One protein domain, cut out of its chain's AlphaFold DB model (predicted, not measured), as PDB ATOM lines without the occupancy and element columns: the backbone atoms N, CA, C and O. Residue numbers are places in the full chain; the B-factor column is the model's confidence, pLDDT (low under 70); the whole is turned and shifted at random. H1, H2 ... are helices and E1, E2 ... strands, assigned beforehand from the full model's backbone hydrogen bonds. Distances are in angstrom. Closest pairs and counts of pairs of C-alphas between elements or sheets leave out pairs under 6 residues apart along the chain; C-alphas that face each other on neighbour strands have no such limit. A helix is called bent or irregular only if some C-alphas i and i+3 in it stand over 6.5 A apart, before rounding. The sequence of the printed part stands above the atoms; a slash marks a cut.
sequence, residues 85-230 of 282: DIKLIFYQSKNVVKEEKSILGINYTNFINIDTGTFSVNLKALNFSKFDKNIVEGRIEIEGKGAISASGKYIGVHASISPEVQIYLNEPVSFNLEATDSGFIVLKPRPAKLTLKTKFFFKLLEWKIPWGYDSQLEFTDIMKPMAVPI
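AT A GLANCE: This is residues 85 to 230 of the 282 residues of an uncharacterized protein of Ignavibacteria bacterium (UniProt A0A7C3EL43). A long, slim rod is made of one twisted antiparallel sheet that winds round the long axis, with the long, bent strands E3, E4 and E6 side by side and shorter strands along their edges. The hairpins E2 with E3, E4 with E5 and E8 with E9 turn toward one end of the rod, and E3 with E4 and E6 with E7 toward the other, where E10 pairs with E7. The printed part has 146 residues, with ten named strands and one short helix in the order E1 to E9, H1, E10. It is mostly strand and loose, with a radius of gyration of the C-alphas of 20.9 A and spans of 76 by 22 by 21 A.

HOW THE PARTS SIT: E1, residues 86 to 90, and E2, residues 97 to 103, lie on one side of E3, residues 106 to 132, with E4, residues 135 to 154, on the other side. N 88 is 2.8 A from O 119 between E1 and E3, N 101 is 2.9 A from O 108 in the hairpin E2 and E3, and N 124 is 2.8 A from O 141 in the hairpin E3 and E4. E5, residues 157 to 161, and E6, residues 164 to 179, lie on the other side of E4 from E3, with N 152 and O 159 at 2.8 A and N 142 and O 169 at 2.9 A. E2, E3, E4 and E5 form a meander, each strand the antiparallel neighbour of the one before. E7, residues 184 to 189, and E8, residues 193 to 204, lie on the other side of E6 from E4, with N 178 and O 186 at 3.0 A and N 168 and O 197 at 2.9 A. E9, residues 207 to 218, forms a hairpin with E8, with N 198 and O 213 at 2.9 A. H1, residues 219 to 222, is on the sheet at a height of 5.1 A, over none of its strands; it is too short for an O i to N i+4 pair, and its one O i to N i+3 pair is within hydrogen-bond range. E10, residues 226 to 229, pairs with E7, with N 187 and O 226 at 2.8 A.

IN THESE COORDINATES: E1 begins at C-alpha 86, (-44.396, 10.549, 24.506). E3 measures 64.4 A and bends by 70 degrees at residue 120; E4 measures 52.2 A and bends by 61 degrees at residue 151. E6 measures 44.0 A and bends by 57 degrees at residue 172. E8 measures 34.0 A and E9 35.3 A. E10 ends at C-alpha 229, (-39.305, 33.153, 21.195).

THE WHOLE: The two C-alphas farthest apart are those of Leu 104 and Asp 181, at 77.2 A. The printed part has no cut and no long link. Mean pLDDT of the printed part is 80.8; 20 residues are under 70, among them residues 93 to 97 and 202 to 210.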
ATOM      1  N   ASP A  85     -40.368  11.631  25.365       63.22
ATOM      2  CA  ASP A  85     -41.277  12.735  25.023       63.22
ATOM      3  C   ASP A  85     -42.757  12.321  25.034       63.22
ATOM      4  O   ASP A  85     -43.644  13.115  25.354       63.22
ATOM      5  N   ILE A  86     -43.039  11.073  24.651       68.94
ATOM      6  CA  ILE A  86     -44.396  10.549  24.506       68.94
ATOM      7  C   ILE A  86     -44.479   9.179  25.170       68.94
ATOM      8  O   ILE A  86     -43.820   8.227  24.757       68.94
ATOM      9  N   LYS A  87     -45.363   9.051  26.161       70.88
ATOM     10  CA  LYS A  87     -45.693   7.762  26.775       70.88
ATOM     11  C   LYS A  87     -46.965   7.197  26.153       70.88
ATOM     12  O   LYS A  87     -48.048   7.746  26.336       70.88
ATOM     13  N   LEU A  88     -46.840   6.071  25.462       69.56
ATOM     14  CA  LEU A  88     -47.970   5.307  24.944       69.56
ATOM     15  C   LEU A  88     -48.300   4.156  25.890       69.56
ATOM     16  O   LEU A  88     -47.410   3.439  26.355       69.56
ATOM     17  N   ILE A  89     -49.589   3.971  26.159       71.06
ATOM     18  CA  ILE A  89     -50.105   2.888  26.995       71.06
ATOM     19  C   ILE A  89     -51.046   2.050  26.137       71.06
ATOM     20  O   ILE A  89     -52.046   2.553  25.628       71.06
ATOM     21  N   PHE A  90     -50.722   0.771  25.982       68.62
ATOM     22  CA  PHE A  90     -51.595  -0.210  25.360       68.62
ATOM     23  C   PHE A  90     -52.447  -0.851  26.446       68.62
ATOM     24  O   PHE A  90     -51.936  -1.516  27.351       68.62
ATOM     25  N   TYR A  91     -53.752  -0.630  26.346       73.56
ATOM     26  CA  TYR A  91     -54.739  -1.305  27.174       73.56
ATOM     27  C   TYR A  91     -55.063  -2.686  26.611       73.56
ATOM     28  O   TYR A  91     -54.803  -2.972  25.438       73.56
ATOM     29  N   GLN A  92     -55.662  -3.519  27.460       75.69
ATOM     30  CA  GLN A  92     -56.091  -4.853  27.078       75.69
ATOM     31  C   GLN A  92     -56.965  -4.801  25.822       75.69
ATOM     32  O   GLN A  92     -57.963  -4.081  25.753       75.69
ATOM     33  N   SER A  93     -56.582  -5.590  24.828       67.00
ATOM     34  CA  SER A  93     -57.309  -5.704  23.564       67.00
ATOM     35  C   SER A  93     -58.217  -6.934  23.569       67.00
ATOM     36  O   SER A  93     -57.923  -7.946  24.207       67.00
ATOM     37  N   LYS A  94     -59.329  -6.860  22.828       65.19
ATOM     38  CA  LYS A  94     -60.059  -8.066  22.406       65.19
ATOM     39  C   LYS A  94     -59.237  -8.783  21.334       65.19
ATOM     40  O   LYS A  94     -58.562  -8.087  20.582       65.19
ATOM     41  N   ASN A  95     -59.352 -10.116  21.259       66.19
ATOM     42  CA  ASN A  95     -58.689 -11.022  20.306       66.19
ATOM     43  C   ASN A  95     -58.158 -10.304  19.062       66.19
ATOM     44  O   ASN A  95     -58.880 -10.138  18.080       66.19
ATOM     45  N   VAL A  96     -56.888  -9.893  19.129       63.72
ATOM     46  CA  VAL A  96     -56.187  -9.208  18.033       63.72
ATOM     47  C   VAL A  96     -56.131 -10.126  16.820       63.72
ATOM     48  O   VAL A  96     -56.250  -9.686  15.680       63.72
ATOM     49  N   VAL A  97     -56.010 -11.424  17.091       65.69
ATOM     50  CA  VAL A  97     -56.150 -12.501  16.122       65.69
ATOM     51  C   VAL A  97     -57.150 -13.497  16.686       65.69
ATOM     52  O   VAL A  97     -57.055 -13.869  17.856       65.69
ATOM     53  N   LYS A  98     -58.099 -13.938  15.861       75.31
ATOM     54  CA  LYS A  98     -58.998 -15.051  16.158       75.31
ATOM     55  C   LYS A  98     -59.019 -15.975  14.948       75.31
ATOM     56  O   LYS A  98     -59.378 -15.549  13.858       75.31
ATOM     57  N   GLU A  99     -58.649 -17.229  15.154       74.75
ATOM     58  CA  GLU A  99     -58.739 -18.275  14.141       74.75
ATOM     59  C   GLU A  99     -59.542 -19.443  14.710       74.75
ATOM     60  O   GLU A  99     -59.253 -19.944  15.795       74.75
ATOM     61  N   GLU A 100     -60.560 -19.878  13.976       82.06
ATOM     62  CA  GLU A 100     -61.341 -21.065  14.310       82.06
ATOM     63  C   GLU A 100     -60.852 -22.227  13.440       82.06
ATOM     64  O   GLU A 100     -60.865 -22.145  12.213       82.06
ATOM     65  N   LYS A 101     -60.380 -23.303  14.074       77.38
ATOM     66  CA  LYS A 101     -59.913 -24.522  13.402       77.38
ATOM     67  C   LYS A 101     -60.616 -25.745  13.971       77.38
ATOM     68  O   LYS A 101     -60.865 -25.818  15.168       77.38
ATOM     69  N   SER A 102     -60.868 -26.733  13.121       73.12
ATOM     70  CA  SER A 102     -61.337 -28.058  13.531       73.12
ATOM     71  C   SER A 102     -60.287 -29.091  13.139       73.12
ATOM     72  O   SER A 102     -59.911 -29.173  11.970       73.12
ATOM     73  N   ILE A 103     -59.773 -29.847  14.108       71.75
ATOM     74  CA  ILE A 103     -58.819 -30.938  13.873       71.75
ATOM     75  C   ILE A 103     -59.411 -32.186  14.518       71.75
ATOM     76  O   ILE A 103     -59.695 -32.184  15.714       71.75
ATOM     77  N   LEU A 104     -59.612 -33.243  13.722       72.81
ATOM     78  CA  LEU A 104     -60.179 -34.524  14.173       72.81
ATOM     79  C   LEU A 104     -61.550 -34.387  14.874       72.81
ATOM     80  O   LEU A 104     -61.839 -35.098  15.831       72.81
ATOM     81  N   GLY A 105     -62.394 -33.452  14.422       73.56
ATOM     82  CA  GLY A 105     -63.728 -33.216  14.994       73.56
ATOM     83  C   GLY A 105     -63.742 -32.398  16.290       73.56
ATOM     84  O   GLY A 105     -64.817 -32.112  16.813       73.56
ATOM     85  N   ILE A 106     -62.578 -31.976  16.794       71.94
ATOM     86  CA  ILE A 106     -62.475 -31.069  17.938       71.94
ATOM     87  C   ILE A 106     -62.274 -29.649  17.412       71.94
ATOM     88  O   ILE A 106     -61.326 -29.368  16.673       71.94
ATOM     89  N   ASN A 107     -63.176 -28.752  17.804       79.94
ATOM     90  CA  ASN A 107     -63.111 -27.340  17.448       79.94
ATOM     91  C   ASN A 107     -62.216 -26.591  18.442       79.94
ATOM     92  O   ASN A 107     -62.433 -26.644  19.653       79.94
ATOM     93  N   TYR A 108     -61.238 -25.858  17.921       77.75
ATOM     94  CA  TYR A 108     -60.337 -25.006  18.683       77.75
ATOM     95  C   TYR A 108     -60.441 -23.568  18.184       77.75
ATOM     96  O   TYR A 108     -60.459 -23.304  16.981       77.75
ATOM     97  N   THR A 109     -60.454 -22.624  19.121       78.19
ATOM     98  CA  THR A 109     -60.278 -21.203  18.820       78.19
ATOM     99  C   THR A 109     -58.882 -20.795  19.250       78.19
ATOM    100  O   THR A 109     -58.573 -20.775  20.445       78.19
ATOM    101  N   ASN A 110     -58.046 -20.475  18.270       73.56
ATOM    102  CA  ASN A 110     -56.750 -19.872  18.501       73.56
ATOM    103  C   ASN A 110     -56.929 -18.359  18.606       73.56
ATOM    104  O   ASN A 110     -57.655 -17.763  17.807       73.56
ATOM    105  N   PHE A 111     -56.278 -17.732  19.579       76.31
ATOM    106  CA  PHE A 111     -56.318 -16.280  19.705       76.31
ATOM    107  C   PHE A 111     -55.056 -15.716  20.342       76.31
ATOM    108  O   PHE A 111     -54.331 -16.425  21.038       76.31
ATOM    109  N   ILE A 112     -54.831 -14.424  20.109       73.00
ATOM    110  CA  ILE A 112     -53.803 -13.623  20.774       73.00
ATOM    111  C   ILE A 112     -54.450 -12.323  21.251       73.00
ATOM    112  O   ILE A 112     -55.132 -11.646  20.480       73.00
ATOM    113  N   ASN A 113     -54.200 -11.980  22.508       74.75
ATOM    114  CA  ASN A 113     -54.606 -10.758  23.179       74.75
ATOM    115  C   ASN A 113     -53.357  -9.992  23.604       74.75
ATOM    116  O   ASN A 113     -52.408 -10.574  24.122       74.75
ATOM    117  N   ILE A 114     -53.368  -8.676  23.419       74.38
ATOM    118  CA  ILE A 114     -52.454  -7.786  24.142       74.38
ATOM    119  C   ILE A 114     -53.063  -7.573  25.521       74.38
ATOM    120  O   ILE A 114     -54.207  -7.121  25.599       74.38
ATOM    121  N   ASP A 115     -52.313  -7.898  26.571       75.38
ATOM    122  CA  ASP A 115     -52.761  -7.751  27.953       75.38
ATOM    123  C   ASP A 115     -52.498  -6.321  28.430       75.38
ATOM    124  O   ASP A 115     -53.421  -5.614  28.825       75.38
ATOM    125  N   THR A 116     -51.240  -5.875  28.340       77.62
ATOM    126  CA  THR A 116     -50.802  -4.513  28.684       77.62
ATOM    127  C   THR A 116     -49.488  -4.166  27.980       77.62
ATOM    128  O   THR A 116     -48.742  -5.047  27.553       77.62
ATOM    129  N   GLY A 117     -49.152  -2.881  27.899       72.06
ATOM    130  CA  GLY A 117     -47.785  -2.454  27.600       72.06
ATOM    131  C   GLY A 117     -47.607  -0.950  27.712       72.06
ATOM    132  O   GLY A 117     -48.543  -0.186  27.484       72.06
ATOM    133  N   THR A 118     -46.399  -0.517  28.055       69.56
ATOM    134  CA  THR A 118     -46.040   0.903  28.126       69.56
ATOM    135  C   THR A 118     -44.765   1.158  27.349       69.56
ATOM    136  O   THR A 118     -43.784   0.440  27.533       69.56
ATOM    137  N   PHE A 119     -44.776   2.197  26.519       75.62
ATOM    138  CA  PHE A 119     -43.688   2.518  25.602       75.62
ATOM    139  C   PHE A 119     -43.383   3.998  25.685       75.62
ATOM    140  O   PHE A 119     -44.300   4.819  25.658       75.62
ATOM    141  N   SER A 120     -42.097   4.311  25.733       72.19
ATOM    142  CA  SER A 120     -41.608   5.658  25.497       72.19
ATOM    143  C   SER A 120     -41.278   5.798  24.015       72.19
ATOM    144  O   SER A 120     -40.666   4.912  23.408       72.19
ATOM    145  N   VAL A 121     -41.745   6.880  23.412       79.12
ATOM    146  CA  VAL A 121     -41.562   7.176  21.998       79.12
ATOM    147  C   VAL A 121     -40.965   8.563  21.885       79.12
ATOM    148  O   VAL A 121     -41.417   9.489  22.557       79.12
ATOM    149  N   ASN A 122     -39.960   8.696  21.025       82.00
ATOM    150  CA  ASN A 122     -39.177   9.917  20.937       82.00
ATOM    151  C   ASN A 122     -39.521  10.651  19.649       82.00
ATOM    152  O   ASN A 122     -39.690  10.034  18.586       82.00
ATOM    153  N   LEU A 123     -39.574  11.977  19.734       84.38
ATOM    154  CA  LEU A 123     -39.677  12.815  18.553       84.38
ATOM    155  C   LEU A 123     -38.341  12.763  17.804       84.38
ATOM    156  O   LEU A 123     -37.349  13.316  18.250       84.38
ATOM    157  N   LYS A 124     -38.282  12.108  16.646       85.94
ATOM    158  CA  LYS A 124     -37.048  12.027  15.846       85.94
ATOM    159  C   LYS A 124     -36.794  13.295  15.060       85.94
ATOM    160  O   LYS A 124     -35.658  13.757  14.966       85.94
ATOM    161  N   ALA A 125     -37.846  13.846  14.467       87.50
ATOM    162  CA  ALA A 125     -37.733  15.057  13.681       87.50
ATOM    163  C   ALA A 125     -39.049  15.824  13.629       87.50
ATOM    164  O   ALA A 125     -40.130  15.252  13.515       87.50
ATOM    165  N   LEU A 126     -38.928  17.146  13.613       88.50
ATOM    166  CA  LEU A 126     -39.978  18.053  13.181       88.50
ATOM    167  C   LEU A 126     -39.343  19.040  12.206       88.50
ATOM    168  O   LEU A 126     -38.520  19.865  12.603       88.50
ATOM    169  N   ASN A 127     -39.681  18.915  10.924       90.75
ATOM    170  CA  ASN A 127     -39.117  19.752   9.869       90.75
ATOM    171  C   ASN A 127     -40.230  20.509   9.161       90.75
ATOM    172  O   ASN A 127     -41.153  19.896   8.627       90.75
ATOM    173  N   PHE A 128     -40.109  21.826   9.099       91.38
ATOM    174  CA  PHE A 128     -40.968  22.679   8.297       91.38
ATOM    175  C   PHE A 128     -40.462  22.750   6.860       91.38
ATOM    176  O   PHE A 128     -39.258  22.827   6.610       91.38
ATOM    177  N   SER A 129     -41.391  22.704   5.913       90.75
ATOM    178  CA  SER A 129     -41.124  22.721   4.475       90.75
ATOM    179  C   SER A 129     -41.556  24.030   3.829       90.75
ATOM    180  O   SER A 129     -40.878  24.509   2.920       90.75
ATOM    181  N   LYS A 130     -42.665  24.619   4.290       89.25
ATOM    182  CA  LYS A 130     -43.289  25.773   3.639       89.25
ATOM    183  C   LYS A 130     -43.988  26.681   4.646       89.25
ATOM    184  O   LYS A 130     -44.625  26.202   5.581       89.25
ATOM    185  N   PHE A 131     -43.911  27.989   4.399       89.00
ATOM    186  CA  PHE A 131     -44.809  28.984   4.980       89.00
ATOM    187  C   PHE A 131     -45.812  29.442   3.922       89.00
ATOM    188  O   PHE A 131     -45.414  29.778   2.805       89.00
ATOM    189  N   ASP A 132     -47.094  29.476   4.270       86.25
ATOM    190  CA  ASP A 132     -48.160  29.977   3.403       86.25
ATOM    191  C   ASP A 132     -49.306  30.551   4.238       86.25
ATOM    192  O   ASP A 132     -49.852  29.853   5.082       86.25
ATOM    193  N   LYS A 133     -49.688  31.814   4.019       85.31
ATOM    194  CA  LYS A 133     -50.834  32.468   4.690       85.31
ATOM    195  C   LYS A 133     -50.912  32.205   6.207       85.31
ATOM    196  O   LYS A 133     -51.949  31.783   6.714       85.31
ATOM    197  N   ASN A 134     -49.818  32.457   6.932       85.69
ATOM    198  CA  ASN A 134     -49.704  32.206   8.380       85.69
ATOM    199  C   ASN A 134     -49.901  30.736   8.782       85.69
ATOM    200  O   ASN A 134     -50.217  30.434   9.927       85.69
ATOM    201  N   ILE A 135     -49.692  29.811   7.855       91.44
ATOM    202  CA  ILE A 135     -49.623  28.380   8.106       91.44
ATOM    203  C   ILE A 135     -48.187  27.950   7.844       91.44
ATOM    204  O   ILE A 135     -47.562  28.382   6.874       91.44
ATOM    205  N   VAL A 136     -47.665  27.094   8.712       91.44
ATOM    206  CA  VAL A 136     -46.436  26.357   8.444       91.44
ATOM    207  C   VAL A 136     -46.762  24.894   8.227       91.44
ATOM    208  O   VAL A 136     -47.426  24.258   9.046       91.44
ATOM    209  N   GLU A 137     -46.305  24.373   7.101       93.56
ATOM    210  CA  GLU A 137     -46.394  22.962   6.756       93.56
ATOM    211  C   GLU A 137     -45.072  22.281   7.088       93.56
ATOM    212  O   GLU A 137     -43.995  22.876   6.980       93.56
ATOM    213  N   GLY A 138     -45.147  21.020   7.489       93.19
ATOM    214  CA  GLY A 138     -43.974  20.235   7.815       93.19
ATOM    215  C   GLY A 138     -44.245  18.744   7.850       93.19
ATOM    216  O   GLY A 138     -45.302  18.266   7.445       93.19
ATOM    217  N   ARG A 139     -43.262  18.003   8.349       93.38
ATOM    218  CA  ARG A 139     -43.368  16.579   8.666       93.38
ATOM    219  C   ARG A 139     -42.914  16.340  10.089       93.38
ATOM    220  O   ARG A 139     -41.901  16.902  10.515       93.38
ATOM    221  N   ILE A 140     -43.663  15.491  10.775       91.50
ATOM    222  CA  ILE A 140     -43.310  14.971  12.086       91.50
ATOM    223  C   ILE A 140     -42.878  13.518  11.930       91.50
ATOM    224  O   ILE A 140     -43.547  12.737  11.254       91.50
ATOM    225  N   GLU A 141     -41.757  13.174  12.549       91.44
ATOM    226  CA  GLU A 141     -41.244  11.816  12.619       91.44
ATOM    227  C   GLU A 141     -41.085  11.412  14.077       91.44
ATOM    228  O   GLU A 141     -40.405  12.084  14.853       91.44
ATOM    229  N   ILE A 142     -41.723  10.308  14.436       88.25
ATOM    230  CA  ILE A 142     -41.742   9.740  15.776       88.25
ATOM    231  C   ILE A 142     -41.359   8.264  15.644       88.25
ATOM    232  O   ILE A 142     -41.909   7.539  14.813       88.25
ATOM    233  N   GLU A 143     -40.424   7.812  16.474       87.62
ATOM    234  CA  GLU A 143     -39.988   6.416  16.506       87.62
ATOM    235  C   GLU A 143     -39.759   5.974  17.951       87.62
ATOM    236  O   GLU A 143     -39.208   6.715  18.770       87.62
ATOM    237  N   GLY A 144     -40.153   4.743  18.260       83.19
ATOM    238  CA  GLY A 144     -39.939   4.153  19.575       83.19
ATOM    239  C   GLY A 144     -39.873   2.638  19.523       83.19
ATOM    240  O   GLY A 144     -40.322   1.998  18.568       83.19
ATOM    241  N   LYS A 145     -39.299   2.066  20.580       81.38
ATOM    242  CA  LYS A 145     -39.226   0.624  20.795       81.38
ATOM    243  C   LYS A 145     -39.598   0.305  22.235       81.38
ATOM    244  O   LYS A 145     -39.296   1.081  23.135       81.38
ATOM    245  N   GLY A 146     -40.207  -0.848  22.460       77.75
ATOM    246  CA  GLY A 146     -40.405  -1.382  23.808       77.75
ATOM    247  C   GLY A 146     -40.960  -2.795  23.771       77.75
ATOM    248  O   GLY A 146     -40.814  -3.478  22.762       77.75
ATOM    249  N   ALA A 147     -41.612  -3.236  24.846       77.75
ATOM    250  CA  ALA A 147     -42.247  -4.552  24.911       77.75
ATOM    251  C   ALA A 147     -43.705  -4.466  25.394       77.75
ATOM    252  O   ALA A 147     -44.009  -3.721  26.326       77.75
ATOM    253  N   ILE A 148     -44.609  -5.222  24.761       77.69
ATOM    254  CA  ILE A 148     -45.961  -5.487  25.297       77.69
ATOM    255  C   ILE A 148     -45.940  -6.832  26.020       77.69
ATOM    256  O   ILE A 148     -45.134  -7.692  25.689       77.69
ATOM    257  N   SER A 149     -46.883  -7.046  26.930       81.00
ATOM    258  CA  SER A 149     -47.299  -8.377  27.357       81.00
ATOM    259  C   SER A 149     -48.474  -8.838  26.494       81.00
ATOM    260  O   SER A 149     -49.443  -8.097  26.303       81.00
ATOM    261  N   ALA A 150     -48.377 -10.044  25.947       76.56
ATOM    262  CA  ALA A 150     -49.430 -10.667  25.166       76.56
ATOM    263  C   ALA A 150     -49.681 -12.097  25.644       76.56
ATOM    264  O   ALA A 150     -48.746 -12.867  25.877       76.56
ATOM    265  N   SER A 151     -50.948 -12.477  25.719       78.19
ATOM    266  CA  SER A 151     -51.391 -13.827  26.037       78.19
ATOM    267  C   SER A 151     -52.150 -14.417  24.860       78.19
ATOM    268  O   SER A 151     -52.738 -13.714  24.044       78.19
ATOM    269  N   GLY A 152     -52.130 -15.732  24.728       76.38
ATOM    270  CA  GLY A 152     -52.818 -16.397  23.641       76.38
ATOM    271  C   GLY A 152     -53.095 -17.856  23.926       76.38
ATOM    272  O   GLY A 152     -52.629 -18.439  24.909       76.38
ATOM    273  N   LYS A 153     -53.876 -18.444  23.034       75.19
ATOM    274  CA  LYS A 153     -54.198 -19.863  23.030       75.19
ATOM    275  C   LYS A 153     -53.956 -20.411  21.635       75.19
ATOM    276  O   LYS A 153     -54.440 -19.831  20.665       75.19
ATOM    277  N   TYR A 154     -53.233 -21.520  21.536       72.56
ATOM    278  CA  TYR A 154     -53.010 -22.229  20.279       72.56
ATOM    279  C   TYR A 154     -53.186 -23.734  20.493       72.56
ATOM    280  O   TYR A 154     -52.513 -24.317  21.338       72.56
ATOM    281  N   ILE A 155     -54.127 -24.353  19.770       73.31
ATOM    282  CA  ILE A 155     -54.458 -25.792  19.858       73.31
ATOM    283  C   ILE A 155     -54.660 -26.230  21.325       73.31
ATOM    284  O   ILE A 155     -54.071 -27.184  21.821       73.31
ATOM    285  N   GLY A 156     -55.449 -25.462  22.079       67.56
ATOM    286  CA  GLY A 156     -55.739 -25.765  23.486       67.56
ATOM    287  C   GLY A 156     -54.666 -25.333  24.496       67.56
ATOM    288  O   GLY A 156     -55.002 -25.174  25.668       67.56
ATOM    289  N   VAL A 157     -53.431 -25.062  24.066       72.19
ATOM    290  CA  VAL A 157     -52.322 -24.654  24.943       72.19
ATOM    291  C   VAL A 157     -52.330 -23.142  25.140       72.19
ATOM    292  O   VAL A 157     -52.333 -22.380  24.172       72.19
ATOM    293  N   HIS A 158     -52.334 -22.707  26.399       76.88
ATOM    294  CA  HIS A 158     -52.190 -21.301  26.767       76.88
ATOM    295  C   HIS A 158     -50.712 -20.904  26.771       76.88
ATOM    296  O   HIS A 158     -49.867 -21.652  27.259       76.88
ATOM    297  N   ALA A 159     -50.409 -19.719  26.252       72.50
ATOM    298  CA  ALA A 159     -49.065 -19.164  26.252       72.50
ATOM    299  C   ALA A 159     -49.101 -17.661  26.529       72.50
ATOM    300  O   ALA A 159     -50.026 -16.964  26.117       72.50
ATOM    301  N   SER A 160     -48.066 -17.167  27.198       74.12
ATOM    302  CA  SER A 160     -47.807 -15.743  27.392       74.12
ATOM    303  C   SER A 160     -46.440 -15.398  26.819       74.12
ATOM    304  O   SER A 160     -45.484 -16.155  26.989       74.12
ATOM    305  N   ILE A 161     -46.339 -14.254  26.157       75.25
ATOM    306  CA  ILE A 161     -45.122 -13.766  25.521       75.25
ATOM    307  C   ILE A 161     -44.983 -12.260  25.738       75.25
ATOM    308  O   ILE A 161     -45.972 -11.542  25.845       75.25
ATOM    309  N   SER A 162     -43.742 -11.780  25.783       77.25
ATOM    310  CA  SER A 162     -43.426 -10.354  25.854       77.25
ATOM    311  C   SER A 162     -42.689  -9.898  24.585       77.25
ATOM    312  O   SER A 162     -41.461  -9.791  24.614       77.25
ATOM    313  N   PRO A 163     -43.375  -9.726  23.439       74.75
ATOM    314  CA  PRO A 163     -42.723  -9.407  22.173       74.75
ATOM    315  C   PRO A 163     -42.195  -7.969  22.151       74.75
ATOM    316  O   PRO A 163     -42.797  -7.055  22.722       74.75
ATOM    317  N   GLU A 164     -41.094  -7.770  21.424       77.38
ATOM    318  CA  GLU A 164     -40.598  -6.434  21.095       77.38
ATOM    319  C   GLU A 164     -41.562  -5.756  20.112       77.38
ATOM    320  O   GLU A 164     -42.033  -6.361  19.140       77.38
ATOM    321  N   VAL A 165     -41.841  -4.484  20.379       79.56
ATOM    322  CA  VAL A 165     -42.713  -3.620  19.590       79.56
ATOM    323  C   VAL A 165     -41.899  -2.475  19.040       79.56
ATOM    324  O   VAL A 165     -41.164  -1.813  19.774       79.56
ATOM    325  N   GLN A 166     -42.068  -2.225  17.750       85.44
ATOM    326  CA  GLN A 166     -41.495  -1.078  17.067       85.44
ATOM    327  C   GLN A 166     -42.624  -0.172  16.601       85.44
ATOM    328  O   GLN A 166     -43.587  -0.628  15.982       85.44
ATOM    329  N   ILE A 167     -42.496   1.110  16.915       86.56
ATOM    330  CA  ILE A 167     -43.491   2.132  16.624       86.56
ATOM    331  C   ILE A 167     -42.859   3.154  15.696       86.56
ATOM    332  O   ILE A 167     -41.741   3.609  15.937       86.56
ATOM    333  N   TYR A 168     -43.584   3.506  14.641       90.69
ATOM    334  CA  TYR A 168     -43.135   4.472  13.655       90.69
ATOM    335  C   TYR A 168     -44.289   5.333  13.147       90.69
ATOM    336  O   TYR A 168     -45.343   4.823  12.765       90.69
ATOM    337  N   LEU A 169     -44.064   6.639  13.083       91.62
ATOM    338  CA  LEU A 169     -44.961   7.611  12.469       91.62
ATOM    339  C   LEU A 169     -44.112   8.613  11.701       91.62
ATOM    340  O   LEU A 169     -43.145   9.145  12.239       91.62
ATOM    341  N   ASN A 170     -44.467   8.869  10.444       94.12
ATOM    342  CA  ASN A 170     -43.784   9.864   9.625       94.12
ATOM    343  C   ASN A 170     -44.750  10.487   8.619       94.12
ATOM    344  O   ASN A 170     -44.865  10.039   7.473       94.12
ATOM    345  N   GLU A 171     -45.457  11.509   9.080       94.69
ATOM    346  CA  GLU A 171     -46.633  12.060   8.416       94.69
ATOM    347  C   GLU A 171     -46.520  13.584   8.254       94.69
ATOM    348  O   GLU A 171     -45.825  14.251   9.034       94.69
ATOM    349  N   PRO A 172     -47.158  14.163   7.220       94.44
ATOM    350  CA  PRO A 172     -47.237  15.606   7.068       94.44
ATOM    351  C   PRO A 172     -48.134  16.223   8.149       94.44
ATOM    352  O   PRO A 172     -49.171  15.675   8.513       94.44
ATOM    353  N   VAL A 173     -47.736  17.392   8.641       94.62
ATOM    354  CA  VAL A 173     -48.452  18.158   9.667       94.62
ATOM    355  C   VAL A 173     -48.467  19.639   9.321       94.62
ATOM    356  O   VAL A 173     -47.660  20.125   8.526       94.62
ATOM    357  N   SER A 174     -49.392  20.378   9.925       95.06
ATOM    358  CA  SER A 174     -49.497  21.820   9.724       95.06
ATOM    359  C   SER A 174     -49.813  22.541  11.022       95.06
ATOM    360  O   SER A 174     -50.529  22.020  11.880       95.06
ATOM    361  N   PHE A 175     -49.317  23.768  11.140       94.62
ATOM    362  CA  PHE A 175     -49.577  24.643  12.273       94.62
ATOM    363  C   PHE A 175     -50.055  26.005  11.785       94.62
ATOM    364  O   PHE A 175     -49.513  26.544  10.823       94.62
ATOM    365  N   ASN A 176     -51.037  26.577  12.471       94.44
ATOM    366  CA  ASN A 176     -51.343  27.996  12.358       94.44
ATOM    367  C   ASN A 176     -50.312  28.790  13.164       94.44
ATOM    368  O   ASN A 176     -49.938  28.397  14.271       94.44
ATOM    369  N   LEU A 177     -49.867  29.904  12.600       92.00
ATOM    370  CA  LEU A 177     -48.919  30.826  13.197       92.00
ATOM    371  C   LEU A 177     -49.657  32.046  13.722       92.00
ATOM    372  O   LEU A 177     -50.389  32.705  12.983       92.00
ATOM    373  N   GLU A 178     -49.408  32.385  14.980       92.00
ATOM    374  CA  GLU A 178     -49.950  33.590  15.598       92.00
ATOM    375  C   GLU A 178     -48.829  34.427  16.210       92.00
ATOM    376  O   GLU A 178     -47.965  33.911  16.920       92.00
ATOM    377  N   ALA A 179     -48.835  35.731  15.922       88.69
ATOM    378  CA  ALA A 179     -47.987  36.683  16.626       88.69
ATOM    379  C   ALA A 179     -48.560  36.956  18.015       88.69
ATOM    380  O   ALA A 179     -49.773  37.035  18.201       88.69
ATOM    381  N   THR A 180     -47.663  37.177  18.968       86.75
ATOM    382  CA  THR A 180     -48.002  37.724  20.280       86.75
ATOM    383  C   THR A 180     -47.263  39.037  20.493       86.75
ATOM    384  O   THR A 180     -46.119  39.185  20.050       86.75
ATOM    385  N   ASP A 181     -47.891  39.949  21.232       83.56
ATOM    386  CA  ASP A 181     -47.286  41.210  21.692       83.56
ATOM    387  C   ASP A 181     -46.154  40.977  22.716       83.56
ATOM    388  O   ASP A 181     -45.409  41.879  23.079       83.56
ATOM    389  N   SER A 182     -45.969  39.739  23.176       76.00
ATOM    390  CA  SER A 182     -44.864  39.331  24.047       76.00
ATOM    391  C   SER A 182     -43.578  38.949  23.298       76.00
ATOM    392  O   SER A 182     -42.639  38.477  23.929       76.00
ATOM    393  N   GLY A 183     -43.520  39.097  21.969       77.94
ATOM    394  CA  GLY A 183     -42.334  38.717  21.186       77.94
ATOM    395  C   GLY A 183     -42.195  37.213  20.942       77.94
ATOM    396  O   GLY A 183     -41.098  36.717  20.696       77.94
ATOM    397  N   PHE A 184     -43.302  36.472  20.996       84.94
ATOM    398  CA  PHE A 184     -43.349  35.051  20.652       84.94
ATOM    399  C   PHE A 184     -44.197  34.818  19.404       84.94
ATOM    400  O   PHE A 184     -45.188  35.516  19.166       84.94
ATOM    401  N   ILE A 185     -43.837  33.778  18.655       87.56
ATOM    402  CA  ILE A 185     -44.673  33.176  17.616       87.56
ATOM    403  C   ILE A 185     -45.275  31.904  18.195       87.56
ATOM    404  O   ILE A 185     -44.542  31.007  18.610       87.56
ATOM    405  N   VAL A 186     -46.598  31.806  18.220       90.75
ATOM    406  CA  VAL A 186     -47.292  30.605  18.687       90.75
ATOM    407  C   VAL A 186     -47.596  29.706  17.494       90.75
ATOM    408  O   VAL A 186     -48.284  30.105  16.557       90.75
ATOM    409  N   LEU A 187     -47.086  28.480  17.555       91.31
ATOM    410  CA  LEU A 187     -47.382  27.374  16.653       91.31
ATOM    411  C   LEU A 187     -48.586  26.610  17.203       91.31
ATOM    412  O   LEU A 187     -48.456  25.877  18.183       91.31
ATOM    413  N   LYS A 188     -49.757  26.758  16.582       94.19
ATOM    414  CA  LYS A 188     -50.963  26.000  16.945       94.19
ATOM    415  C   LYS A 188     -51.167  24.830  15.983       94.19
ATOM    416  O   LYS A 188     -51.369  25.085  14.798       94.19
ATOM    417  N   PRO A 189     -51.144  23.571  16.444       94.06
ATOM    418  CA  PRO A 189     -51.334  22.420  15.566       94.06
ATOM    419  C   PRO A 189     -52.731  22.443  14.938       94.06
ATOM    420  O   PRO A 189     -53.719  22.759  15.603       94.06
ATOM    421  N   ARG A 190     -52.817  22.123  13.645       94.56
ATOM    422  CA  ARG A 190     -54.094  21.940  12.947       94.56
ATOM    423  C   ARG A 190     -54.562  20.489  13.089       94.56
ATOM    424  O   ARG A 190     -53.722  19.598  13.002       94.56
ATOM    425  N   PRO A 191     -55.871  20.232  13.244       94.31
ATOM    426  CA  PRO A 191     -56.397  18.870  13.260       94.31
ATOM    427  C   PRO A 191     -55.973  18.093  12.009       94.31
ATOM    428  O   PRO A 191     -56.163  18.567  10.887       94.31
ATOM    429  N   ALA A 192     -55.382  16.921  12.218       93.56
ATOM    430  CA  ALA A 192     -54.944  16.009  11.173       93.56
ATOM    431  C   ALA A 192     -54.893  14.589  11.743       93.56
ATOM    432  O   ALA A 192     -54.409  14.390  12.858       93.56
ATOM    433  N   LYS A 193     -55.348  13.611  10.958       94.00
ATOM    434  CA  LYS A 193     -55.252  12.195  11.316       94.00
ATOM    435  C   LYS A 193     -53.893  11.657  10.906       94.00
ATOM    436  O   LYS A 193     -53.533  11.729   9.733       94.00
ATOM    437  N   LEU A 194     -53.156  11.127  11.872       92.12
ATOM    438  CA  LEU A 194     -51.835  10.553  11.673       92.12
ATOM    439  C   LEU A 194     -51.892   9.048  11.896       92.12
ATOM    440  O   LEU A 194     -52.537   8.569  12.830       92.12
ATOM    441  N   THR A 195     -51.183   8.304  11.053       92.44
ATOM    442  CA  THR A 195     -51.130   6.847  11.157       92.44
ATOM    443  C   THR A 195     -49.892   6.431  11.941       92.44
ATOM    444  O   THR A 195     -48.762   6.566  11.470       92.44
ATOM    445  N   LEU A 196     -50.106   5.896  13.139       87.31
ATOM    446  CA  LEU A 196     -49.072   5.261  13.943       87.31
ATOM    447  C   LEU A 196     -48.950   3.792  13.539       87.31
ATOM    448  O   LEU A 196     -49.825   2.978  13.846       87.31
ATOM    449  N   LYS A 197     -47.850   3.444  12.876       90.50
ATOM    450  CA  LYS A 197     -47.565   2.070  12.463       90.50
ATOM    451  C   LYS A 197     -46.896   1.332  13.607       90.50
ATOM    452  O   LYS A 197     -45.819   1.724  14.057       90.50
ATOM    453  N   THR A 198     -47.511   0.244  14.047       84.25
ATOM    454  CA  THR A 198     -46.984  -0.611  15.111       84.25
ATOM    455  C   THR A 198     -46.629  -1.968  14.531       84.25
ATOM    456  O   THR A 198     -47.471  -2.610  13.909       84.25
ATOM    457  N   LYS A 199     -45.390  -2.419  14.723       84.69
ATOM    458  CA  LYS A 199     -44.921  -3.744  14.305       84.69
ATOM    459  C   LYS A 199     -44.540  -4.576  15.517       84.69
ATOM    460  O   LYS A 199     -43.832  -4.096  16.401       84.69
ATOM    461  N   PHE A 200     -44.970  -5.829  15.513       77.62
ATOM    462  CA  PHE A 200     -44.730  -6.809  16.564       77.62
ATOM    463  C   PHE A 200     -44.028  -8.030  15.979       77.62
ATOM    464  O   PHE A 200     -44.325  -8.459  14.859       77.62
ATOM    465  N   PHE A 201     -43.147  -8.632  16.770       71.69
ATOM    466  CA  PHE A 201     -42.525  -9.910  16.440       71.69
ATOM    467  C   PHE A 201     -42.856 -10.935  17.523       71.69
ATOM    468  O   PHE A 201     -42.253 -10.938  18.595       71.69
ATOM    469  N   PHE A 202     -43.814 -11.819  17.248       68.75
ATOM    470  CA  PHE A 202     -44.175 -12.898  18.167       68.75
ATOM    471  C   PHE A 202     -43.327 -14.136  17.875       68.75
ATOM    472  O   PHE A 202     -43.261 -14.565  16.726       68.75
ATOM    473  N   LYS A 203     -42.704 -14.730  18.900       65.56
ATOM    474  CA  LYS A 203     -42.043 -16.042  18.817       65.56
ATOM    475  C   LYS A 203     -42.815 -17.063  19.654       65.56
ATOM    476  O   LYS A 203     -42.619 -17.131  20.861       65.56
ATOM    477  N   LEU A 204     -43.665 -17.867  19.023       63.34
ATOM    478  CA  LEU A 204     -44.415 -18.936  19.689       63.34
ATOM    479  C   LEU A 204     -43.957 -20.290  19.139       63.34
ATOM    480  O   LEU A 204     -44.087 -20.523  17.943       63.34
ATOM    481  N   LEU A 205     -43.421 -21.171  19.996       66.62
ATOM    482  CA  LEU A 205     -42.962 -22.522  19.611       66.62
ATOM    483  C   LEU A 205     -42.013 -22.514  18.390       66.62
ATOM    484  O   LEU A 205     -42.232 -23.227  17.418       66.62
ATOM    485  N   GLU A 206     -40.985 -21.656  18.419       66.00
ATOM    486  CA  GLU A 206     -40.037 -21.399  17.310       66.00
ATOM    487  C   GLU A 206     -40.632 -20.771  16.034       66.00
ATOM    488  O   GLU A 206     -39.891 -20.390  15.127       66.00
ATOM    489  N   TRP A 207     -41.942 -20.539  15.980       56.59
ATOM    490  CA  TRP A 207     -42.587 -19.828  14.883       56.59
ATOM    491  C   TRP A 207     -42.548 -18.315  15.116       56.59
ATOM    492  O   TRP A 207     -43.039 -17.817  16.133       56.59
ATOM    493  N   LYS A 208     -41.938 -17.574  14.180       63.03
ATOM    494  CA  LYS A 208     -41.901 -16.104  14.184       63.03
ATOM    495  C   LYS A 208     -43.035 -15.558  13.327       63.03
ATOM    496  O   LYS A 208     -42.974 -15.659  12.105       63.03
ATOM    497  N   ILE A 209     -44.038 -14.956  13.955       63.56
ATOM    498  CA  ILE A 209     -45.168 -14.338  13.256       63.56
ATOM    499  C   ILE A 209     -44.957 -12.817  13.271       63.56
ATOM    500  O   ILE A 209     -45.078 -12.208  14.342       63.56
ATOM    501  N   PRO A 210     -44.601 -12.186  12.133       67.94
ATOM    502  CA  PRO A 210     -44.584 -10.736  12.033       67.94
ATOM    503  C   PRO A 210     -46.027 -10.229  11.984       67.94
ATOM    504  O   PRO A 210     -46.831 -10.699  11.181       67.94
ATOM    505  N   TRP A 211     -46.354  -9.261  12.832       70.50
ATOM    506  CA  TRP A 211     -47.679  -8.649  12.866       70.50
ATOM    507  C   TRP A 211     -47.566  -7.131  12.816       70.50
ATOM    508  O   TRP A 211     -46.597  -6.556  13.316       70.50
ATOM    509  N   GLY A 212     -48.560  -6.483  12.219       74.81
ATOM    510  CA  GLY A 212     -48.639  -5.034  12.115       74.81
ATOM    511  C   GLY A 212     -50.030  -4.544  12.485       74.81
ATOM    512  O   GLY A 212     -51.021  -5.176  12.128       74.81
ATOM    513  N   TYR A 213     -50.102  -3.429  13.202       77.19
ATOM    514  CA  TYR A 213     -51.347  -2.731  13.481       77.19
ATOM    515  C   TYR A 213     -51.145  -1.230  13.308       77.19
ATOM    516  O   TYR A 213     -50.212  -0.651  13.871       77.19
ATOM    517  N   ASP A 214     -52.051  -0.611  12.565       84.62
ATOM    518  CA  ASP A 214     -52.034   0.820  12.304       84.62
ATOM    519  C   ASP A 214     -53.092   1.491  13.184       84.62
ATOM    520  O   ASP A 214     -54.285   1.205  13.083       84.62
ATOM    521  N   SER A 215     -52.650   2.380  14.075       82.44
ATOM    522  CA  SER A 215     -53.540   3.184  14.921       82.44
ATOM    523  C   SER A 215     -53.702   4.577  14.331       82.44
ATOM    524  O   SER A 215     -52.728   5.180  13.888       82.44
ATOM    525  N   GLN A 216     -54.922   5.105  14.351       88.44
ATOM    526  CA  GLN A 216     -55.184   6.493  13.975       88.44
ATOM    527  C   GLN A 216     -55.062   7.380  15.212       88.44
ATOM    528  O   GLN A 216     -55.686   7.099  16.235       88.44
ATOM    529  N   LEU A 217     -54.260   8.435  15.112       87.06
ATOM    530  CA  LEU A 217     -54.070   9.441  16.151       87.06
ATOM    531  C   LEU A 217     -54.505  10.807  15.624       87.06
ATOM    532  O   LEU A 217     -54.252  11.130  14.464       87.06
ATOM    533  N   GLU A 218     -55.097  11.632  16.479       90.50
ATOM    534  CA  GLU A 218     -55.328  13.037  16.157       90.50
ATOM    535  C   GLU A 218     -54.076  13.850  16.501       90.50
ATOM    536  O   GLU A 218     -53.549  13.783  17.613       90.50
ATOM    537  N   PHE A 219     -53.577  14.641  15.552       90.06
ATOM    538  CA  PHE A 219     -52.339  15.401  15.736       90.06
ATOM    539  C   PHE A 219     -52.404  16.373  16.922       90.06
ATOM    540  O   PHE A 219     -51.416  16.572  17.628       90.06
ATOM    541  N   THR A 220     -53.582  16.944  17.172       90.50
ATOM    542  CA  THR A 220     -53.843  17.855  18.294       90.50
ATOM    543  C   THR A 220     -53.790  17.177  19.662       90.50
ATOM    544  O   THR A 220     -53.638  17.875  20.663       90.50
ATOM    545  N   ASP A 221     -53.881  15.846  19.718       84.31
ATOM    546  CA  ASP A 221     -53.729  15.081  20.960       84.31
ATOM    547  C   ASP A 221     -52.252  14.780  21.253       84.31
ATOM    548  O   ASP A 221     -51.862  14.624  22.409       84.31
ATOM    549  N   ILE A 222     -51.420  14.730  20.205       82.38
ATOM    550  CA  ILE A 222     -49.976  14.477  20.302       82.38
ATOM    551  C   ILE A 222     -49.219  15.769  20.611       82.38
ATOM    552  O   ILE A 222     -48.341  15.793  21.471       82.38
ATOM    553  N   MET A 223     -49.542  16.850  19.901       84.12
ATOM    554  CA  MET A 223     -48.837  18.123  20.003       84.12
ATOM    555  C   MET A 223     -49.745  19.194  20.590       84.12
ATOM    556  O   MET A 223     -50.862  19.406  20.125       84.12
ATOM    557  N   LYS A 224     -49.230  19.925  21.579       87.31
ATOM    558  CA  LYS A 224     -49.885  21.117  22.134       87.31
ATOM    559  C   LYS A 224     -49.370  22.386  21.443       87.31
ATOM    560  O   LYS A 224     -48.276  22.363  20.875       87.31
ATOM    561  N   PRO A 225     -50.122  23.502  21.497       90.44
ATOM    562  CA  PRO A 225     -49.614  24.795  21.058       90.44
ATOM    563  C   PRO A 225     -48.263  25.132  21.700       90.44
ATOM    564  O   PRO A 225     -48.103  24.993  22.911       90.44
ATOM    565  N   MET A 226     -47.309  25.593  20.892       85.75
ATOM    566  CA  MET A 226     -45.940  25.881  21.327       85.75
ATOM    567  C   MET A 226     -45.568  27.329  21.014       85.75
ATOM    568  O   MET A 226     -45.721  27.776  19.882       85.75
ATOM    569  N   ALA A 227     -45.048  28.054  22.003       85.56
ATOM    570  CA  ALA A 227     -44.521  29.402  21.815       85.56
ATOM    571  C   ALA A 227     -43.024  29.349  21.477       85.56
ATOM    572  O   ALA A 227     -42.232  28.785  22.229       85.56
ATOM    573  N   VAL A 228     -42.637  29.955  20.357       82.00
ATOM    574  CA  VAL A 228     -41.243  30.098  19.927       82.00
ATOM    575  C   VAL A 228     -40.819  31.546  20.152       82.00
ATOM    576  O   VAL A 228     -41.449  32.446  19.589       82.00
ATOM    577  N   PRO A 229     -39.781  31.800  20.969       77.25
ATOM    578  CA  PRO A 229     -39.305  33.153  21.195       77.25
ATOM    579  C   PRO A 229     -38.694  33.705  19.913       77.25
ATOM    580  O   PRO A 229     -37.869  33.066  19.258       77.25
ATOM    581  N   ILE A 230     -39.072  34.931  19.588       75.81
ATOM    582  CA  ILE A 230     -38.344  35.736  18.630       75.81
ATOM    583  C   ILE A 230     -37.211  36.357  19.437       75.81
ATOM    584  O   ILE A 230     -37.488  37.123  20.351       75.81
TER     585      ILE A 230